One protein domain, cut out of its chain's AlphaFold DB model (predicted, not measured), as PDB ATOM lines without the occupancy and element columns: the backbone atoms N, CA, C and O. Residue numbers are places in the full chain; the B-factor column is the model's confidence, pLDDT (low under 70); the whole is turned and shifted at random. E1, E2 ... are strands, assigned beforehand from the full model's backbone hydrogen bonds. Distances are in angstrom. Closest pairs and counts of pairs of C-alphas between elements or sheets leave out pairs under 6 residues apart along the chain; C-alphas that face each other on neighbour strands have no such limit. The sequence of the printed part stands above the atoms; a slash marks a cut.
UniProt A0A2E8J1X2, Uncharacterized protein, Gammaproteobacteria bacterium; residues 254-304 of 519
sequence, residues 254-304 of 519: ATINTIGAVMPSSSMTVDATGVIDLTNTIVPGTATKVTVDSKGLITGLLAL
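Overview. This is residues 254 to 304 of the 519 residues of an uncharacterized protein of Gammaproteobacteria bacterium (UniProt A0A2E8J1X2). With little regular structure, this is a loose rod of two small two-stranded hairpins set apart, E1 with E2 toward one end and E3 with E4 toward the other, joined by residues 279 to 288. The unnamed residues 254 to 267 loop beside the first hairpin. The printed part has 51 residues, 15 of them in four strands, E1 to E4 in chain order, with no named helix: all strand, both sheets antiparallel. The radius of gyration of the C-alphas is 14.2 A and the spans are 44 by 19 by 13 A.

Along the chain. E1 is residues 268 to 270, from C-alpha 268 at (170.124, -70.591, 46.246), and E2 is 276 to 278. E3 is 289 to 292, 9.9 A long; E4 is 298 to 302, 11.4 A, ending at C-alpha 302 (154.356, -88.119, 51.681).

Arrangement. The hairpin E1 and E2 is antiparallel at 148 degrees, with N 269 and O 277 within hydrogen-bond range at 2.9 A. The hairpin E3 and E4 is antiparallel at 158 degrees, with N 299 and O 291 at 2.8 A. E2 and E3 are apart.

Size, cuts and confidence. The C-alphas of Ala 261 and Leu 304, the two farthest apart, are 44.3 A apart. The printed part has no cut, no link is long, and no printed residue is under pLDDT 70.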
ATOM      1  N   ALA A 254     178.744 -62.795  47.216       84.19
ATOM      2  CA  ALA A 254     177.943 -63.094  48.389       84.19
ATOM      3  C   ALA A 254     178.003 -64.577  48.750       84.19
ATOM      4  O   ALA A 254     178.130 -65.443  47.890       84.19
ATOM      5  N   THR A 255     177.814 -64.875  50.030       80.50
ATOM      6  CA  THR A 255     177.533 -66.232  50.498       80.50
ATOM      7  C   THR A 255     176.177 -66.254  51.198       80.50
ATOM      8  O   THR A 255     175.611 -65.209  51.512       80.50
ATOM      9  N   ILE A 256     175.669 -67.447  51.504       74.56
ATOM     10  CA  ILE A 256     174.458 -67.637  52.321       74.56
ATOM     11  C   ILE A 256     174.539 -66.960  53.710       74.56
ATOM     12  O   ILE A 256     173.507 -66.656  54.299       74.56
ATOM     13  N   ASN A 257     175.754 -66.712  54.221       78.88
ATOM     14  CA  ASN A 257     176.004 -66.148  55.554       78.88
ATOM     15  C   ASN A 257     176.615 -64.734  55.525       78.88
ATOM     16  O   ASN A 257     176.699 -64.088  56.568       78.88
ATOM     17  N   THR A 258     177.053 -64.256  54.357       79.94
ATOM     18  CA  THR A 258     177.735 -62.965  54.197       79.94
ATOM     19  C   THR A 258     177.160 -62.239  52.993       79.94
ATOM     20  O   THR A 258     177.332 -62.677  51.854       79.94
ATOM     21  N   ILE A 259     176.506 -61.106  53.247       82.31
ATOM     22  CA  ILE A 259     176.002 -60.213  52.202       82.31
ATOM     23  C   ILE A 259     177.195 -59.709  51.374       82.31
ATOM     24  O   ILE A 259     178.122 -59.114  51.921       82.31
ATOM     25  N   GLY A 260     177.166 -59.975  50.068       84.69
ATOM     26  CA  GLY A 260     178.055 -59.361  49.078       84.69
ATOM     27  C   GLY A 260     177.423 -58.086  48.518       84.69
ATOM     28  O   GLY A 260     176.942 -57.248  49.274       84.69
ATOM     29  N   ALA A 261     177.313 -57.970  47.192       83.81
ATOM     30  CA  ALA A 261     176.423 -56.972  46.580       83.81
ATOM     31  C   ALA A 261     174.928 -57.274  46.825       83.81
ATOM     32  O   ALA A 261     174.132 -56.374  47.084       83.81
ATOM     33  N   VAL A 262     174.544 -58.553  46.742       82.75
ATOM     34  CA  VAL A 262     173.187 -59.073  46.989       82.75
ATOM     35  C   VAL A 262     173.299 -60.421  47.690       82.75
ATOM     36  O   VAL A 262     174.129 -61.231  47.293       82.75
ATOM     37  N   MET A 263     172.503 -60.693  48.725       84.75
ATOM     38  CA  MET A 263     172.576 -61.979  49.434       84.75
ATOM     39  C   MET A 263     171.606 -63.003  48.823       84.75
ATOM     40  O   MET A 263     170.397 -62.750  48.834       84.75
ATOM     41  N   PRO A 264     172.080 -64.160  48.319       83.88
ATOM     42  CA  PRO A 264     171.195 -65.256  47.945       83.88
ATOM     43  C   PRO A 264     170.492 -65.790  49.199       83.88
ATOM     44  O   PRO A 264     171.092 -65.901  50.268       83.88
ATOM     45  N   SER A 265     169.212 -66.146  49.088       79.06
ATOM     46  CA  SER A 265     168.534 -66.842  50.189       79.06
ATOM     47  C   SER A 265     168.998 -68.301  50.273       79.06
ATOM     48  O   SER A 265     169.484 -68.844  49.289       79.06
ATOM     49  N   SER A 266     168.751 -68.977  51.397       76.12
ATOM     50  CA  SER A 266     169.193 -70.360  51.661       76.12
ATOM     51  C   SER A 266     168.807 -71.445  50.644       76.12
ATOM     52  O   SER A 266     169.360 -72.537  50.695       76.12
ATOM     53  N   SER A 267     167.865 -71.173  49.739       77.81
ATOM     54  CA  SER A 267     167.490 -72.076  48.642       77.81
ATOM     55  C   SER A 267     168.347 -71.897  47.383       77.81
ATOM     56  O   SER A 267     168.173 -72.641  46.421       77.81
ATOM     57  N   MET A 268     169.243 -70.908  47.364       82.19
ATOM     58  CA  MET A 268     170.124 -70.591  46.246       82.19
ATOM     59  C   MET A 268     171.583 -70.577  46.707       82.19
ATOM     60  O   MET A 268     171.905 -70.060  47.777       82.19
ATOM     61  N   THR A 269     172.473 -71.120  45.887       83.12
ATOM     62  CA  THR A 269     173.921 -71.101  46.117       83.12
ATOM     63  C   THR A 269     174.583 -70.042  45.251       83.12
ATOM     64  O   THR A 269     174.104 -69.762  44.155       83.12
ATOM     65  N   VAL A 270     175.701 -69.488  45.724       85.31
ATOM     66  CA  VAL A 270     176.600 -68.657  44.915       85.31
ATOM     67  C   VAL A 270     177.941 -69.359  44.767       85.31
ATOM     68  O   VAL A 270     178.492 -69.847  45.756       85.31
ATOM     69  N   ASP A 271     178.443 -69.435  43.535       81.62
ATOM     70  CA  ASP A 271     179.755 -70.013  43.248       81.62
ATOM     71  C   ASP A 271     180.911 -69.024  43.502       81.62
ATOM     72  O   ASP A 271     180.716 -67.837  43.767       81.62
ATOM     73  N   ALA A 272     182.151 -69.510  43.398       79.94
ATOM     74  CA  ALA A 272     183.351 -68.699  43.619       79.94
ATOM     75  C   ALA A 272     183.556 -67.561  42.591       79.94
ATOM     76  O   ALA A 272     184.469 -66.753  42.758       79.94
ATOM     77  N   THR A 273     182.734 -67.491  41.538       79.44
ATOM     78  CA  THR A 273     182.745 -66.431  40.517       79.44
ATOM     79  C   THR A 273     181.578 -65.445  40.656       79.44
ATOM     80  O   THR A 273     181.571 -64.417  39.980       79.44
ATOM     81  N   GLY A 274     180.630 -65.705  41.566       81.44
ATOM     82  CA  GLY A 274     179.469 -64.853  41.832       81.44
ATOM     83  C   GLY A 274     178.172 -65.273  41.127       81.44
ATOM     84  O   GLY A 274     177.201 -64.518  41.172       81.44
ATOM     85  N   VAL A 275     178.119 -66.448  40.486       85.00
ATOM     86  CA  VAL A 275     176.899 -66.950  39.824       85.00
ATOM     87  C   VAL A 275     175.921 -67.497  40.864       85.00
ATOM     88  O   VAL A 275     176.312 -68.317  41.688       85.00
ATOM     89  N   ILE A 276     174.653 -67.070  40.807       87.12
ATOM     90  CA  ILE A 276     173.561 -67.556  41.669       87.12
ATOM     91  C   ILE A 276     172.811 -68.703  40.962       87.12
ATOM     92  O   ILE A 276     172.340 -68.511  39.842       87.12
ATOM     93  N   ASP A 277     172.627 -69.846  41.631       84.38
ATOM     94  CA  ASP A 277     171.871 -71.014  41.128       84.38
ATOM     95  C   ASP A 277     170.913 -71.598  42.196       84.38
ATOM     96  O   ASP A 277     171.063 -71.318  43.386       84.38
ATOM     97  N   LEU A 278     169.908 -72.388  41.797       81.56
ATOM     98  CA  LEU A 278     168.872 -72.971  42.667       81.56
ATOM     99  C   LEU A 278     169.152 -74.452  42.983       81.56
ATOM    100  O   LEU A 278     168.844 -75.345  42.194       81.56
ATOM    101  N   THR A 279     169.639 -74.743  44.189       71.50
ATOM    102  CA  THR A 279     169.951 -76.117  44.619       71.50
ATOM    103  C   THR A 279     168.736 -76.818  45.241       71.50
ATOM    104  O   THR A 279     168.641 -76.958  46.460       71.50
ATOM    105  N   ASN A 280     167.792 -77.285  44.418       73.56
ATOM    106  CA  ASN A 280     166.720 -78.165  44.902       73.56
ATOM    107  C   ASN A 280     167.229 -79.616  45.041       73.56
ATOM    108  O   ASN A 280     167.699 -80.207  44.072       73.56
ATOM    109  N   THR A 281     167.134 -80.184  46.244       70.81
ATOM    110  CA  THR A 281     167.725 -81.483  46.617       70.81
ATOM    111  C   THR A 281     166.722 -82.640  46.709       70.81
ATOM    112  O   THR A 281     167.101 -83.744  47.105       70.81
ATOM    113  N   ILE A 282     165.450 -82.430  46.352       82.94
ATOM    114  CA  ILE A 282     164.429 -83.487  46.412       82.94
ATOM    115  C   ILE A 282     164.657 -84.551  45.337       82.94
ATOM    116  O   ILE A 282     164.767 -84.256  44.148       82.94
ATOM    117  N   VAL A 283     164.673 -85.817  45.767       77.75
ATOM    118  CA  VAL A 283     164.734 -86.982  44.874       77.75
ATOM    119  C   VAL A 283     163.467 -87.019  44.002       77.75
ATOM    120  O   VAL A 283     162.367 -87.050  44.558       77.75
ATOM    121  N   PRO A 284     163.581 -87.042  42.659       77.25
ATOM    122  CA  PRO A 284     162.419 -87.091  41.776       77.25
ATOM    123  C   PRO A 284     161.551 -88.335  42.009       77.25
ATOM    124  O   PRO A 284     162.057 -89.455  42.073       77.25
ATOM    125  N   GLY A 285     160.231 -88.149  42.090       79.12
ATOM    126  CA  GLY A 285     159.270 -89.230  42.314       79.12
ATOM    127  C   GLY A 285     157.820 -88.743  42.372       79.12
ATOM    128  O   GLY A 285     157.548 -87.553  42.225       79.12
ATOM    129  N   THR A 286     156.890 -89.673  42.603       79.12
ATOM    130  CA  THR A 286     155.440 -89.411  42.669       79.12
ATOM    131  C   THR A 286     154.919 -89.645  44.085       79.12
ATOM    132  O   THR A 286     155.200 -90.686  44.677       79.12
ATOM    133  N   ALA A 287     154.115 -88.719  44.612       87.06
ATOM    134  CA  ALA A 287     153.440 -88.851  45.905       87.06
ATOM    135  C   ALA A 287     152.073 -88.151  45.902       87.06
ATOM    136  O   ALA A 287     151.777 -87.364  45.004       87.06
ATOM    137  N   THR A 288     151.237 -88.444  46.902       85.94
ATOM    138  CA  THR A 288     149.873 -87.894  47.019       85.94
ATOM    139  C   THR A 288     149.784 -86.656  47.908       85.94
ATOM    140  O   THR A 288     148.835 -85.888  47.772       85.94
ATOM    141  N   LYS A 289     150.768 -86.429  48.786       88.00
ATOM    142  CA  LYS A 289     150.947 -85.179  49.535       88.00
ATOM    143  C   LYS A 289     152.334 -84.611  49.242       88.00
ATOM    144  O   LYS A 289     153.319 -85.351  49.245       88.00
ATOM    145  N   VAL A 290     152.413 -83.301  49.031       90.62
ATOM    146  CA  VAL A 290     153.677 -82.556  48.939       90.62
ATOM    147  C   VAL A 290     153.768 -81.586  50.107       90.62
ATOM    148  O   VAL A 290     152.767 -80.976  50.480       90.62
ATOM    149  N   THR A 291     154.959 -81.420  50.673       87.00
ATOM    150  CA  THR A 291     155.261 -80.253  51.505       87.00
ATOM    151  C   THR A 291     155.964 -79.225  50.635       87.00
ATOM    152  O   THR A 291     156.901 -79.555  49.906       87.00
ATOM    153  N   VAL A 292     155.509 -77.979  50.708       88.75
ATOM    154  CA  VAL A 292     156.222 -76.822  50.161       88.75
ATOM    155  C   VAL A 292     156.813 -76.014  51.309       88.75
ATOM    156  O   VAL A 292     156.245 -75.985  52.403       88.75
ATOM    157  N   ASP A 293     157.957 -75.376  51.085       84.50
ATOM    158  CA  ASP A 293     158.439 -74.333  51.985       84.50
ATOM    159  C   ASP A 293     157.610 -73.043  51.849       84.50
ATOM    160  O   ASP A 293     156.720 -72.908  51.004       84.50
ATOM    161  N   SER A 294     157.937 -72.052  52.676       80.81
ATOM    162  CA  SER A 294     157.329 -70.717  52.644       80.81
ATOM    163  C   SER A 294     157.600 -69.920  51.358       80.81
ATOM    164  O   SER A 294     157.052 -68.829  51.202       80.81
ATOM    165  N   LYS A 295     158.426 -70.438  50.439       81.88
ATOM    166  CA  LYS A 295     158.744 -69.858  49.127       81.88
ATOM    167  C   LYS A 295     158.070 -70.624  47.977       81.88
ATOM    168  O   LYS A 295     158.227 -70.235  46.823       81.88
ATOM    169  N   GLY A 296     157.325 -71.696  48.272       82.50
ATOM    170  CA  GLY A 296     156.666 -72.552  47.283       82.50
ATOM    171  C   GLY A 296     157.559 -73.637  46.668       82.50
ATOM    172  O   GLY A 296     157.117 -74.330  45.754       82.50
ATOM    173  N   LEU A 297     158.793 -73.820  47.149       86.19
ATOM    174  CA  LEU A 297     159.661 -74.918  46.721       86.19
ATOM    175  C   LEU A 297     159.219 -76.216  47.395       86.19
ATOM    176  O   LEU A 297     159.002 -76.253  48.605       86.19
ATOM    177  N   ILE A 298     159.109 -77.300  46.627       88.12
ATOM    178  CA  ILE A 298     158.787 -78.624  47.175       88.12
ATOM    179  C   ILE A 298     159.960 -79.096  48.042       88.12
ATOM    180  O   ILE A 298     161.096 -79.138  47.575       88.12
ATOM    181  N   THR A 299     159.672 -79.464  49.291       86.12
ATOM    182  CA  THR A 299     160.643 -79.892  50.317       86.12
ATOM    183  C   THR A 299     160.432 -81.318  50.816       86.12
ATOM    184  O   THR A 299     161.218 -81.815  51.619       86.12
ATOM    185  N   GLY A 300     159.380 -81.994  50.361       86.94
ATOM    186  CA  GLY A 300     159.055 -83.329  50.837       86.94
ATOM    187  C   GLY A 300     157.842 -83.921  50.142       86.94
ATOM    188  O   GLY A 300     156.988 -83.213  49.606       86.94
ATOM    189  N   LEU A 301     157.795 -85.248  50.151       89.88
ATOM    190  CA  LEU A 301     156.796 -86.078  49.493       89.88
ATOM    191  C   LEU A 301     156.291 -87.105  50.516       89.88
ATOM    192  O   LEU A 301     157.101 -87.773  51.157       89.88
ATOM    193  N   LEU A 302     154.973 -87.226  50.692       86.19
ATOM    194  CA  LEU A 302     154.356 -88.119  51.681       86.19
ATOM    195  C   LEU A 302     153.158 -88.891  51.110       86.19
ATOM    196  O   LEU A 302     152.475 -88.445  50.186       86.19
ATOM    197  N   ALA A 303     152.893 -90.051  51.712       83.62
ATOM    198  CA  ALA A 303     151.688 -90.843  51.489       83.62
ATOM    199  C   ALA A 303     150.532 -90.389  52.402       83.62
ATOM    200  O   ALA A 303     150.746 -89.718  53.414       83.62
ATOM    201  N   LEU A 304     149.306 -90.777  52.042       87.31
ATOM    202  CA  LEU A 304     148.088 -90.512  52.815       87.31
ATOM    203  C   LEU A 304     148.080 -91.300  54.142       87.31
ATOM    204  O   LEU A 304     148.552 -92.435  54.200       87.31
TER     205      LEU A 304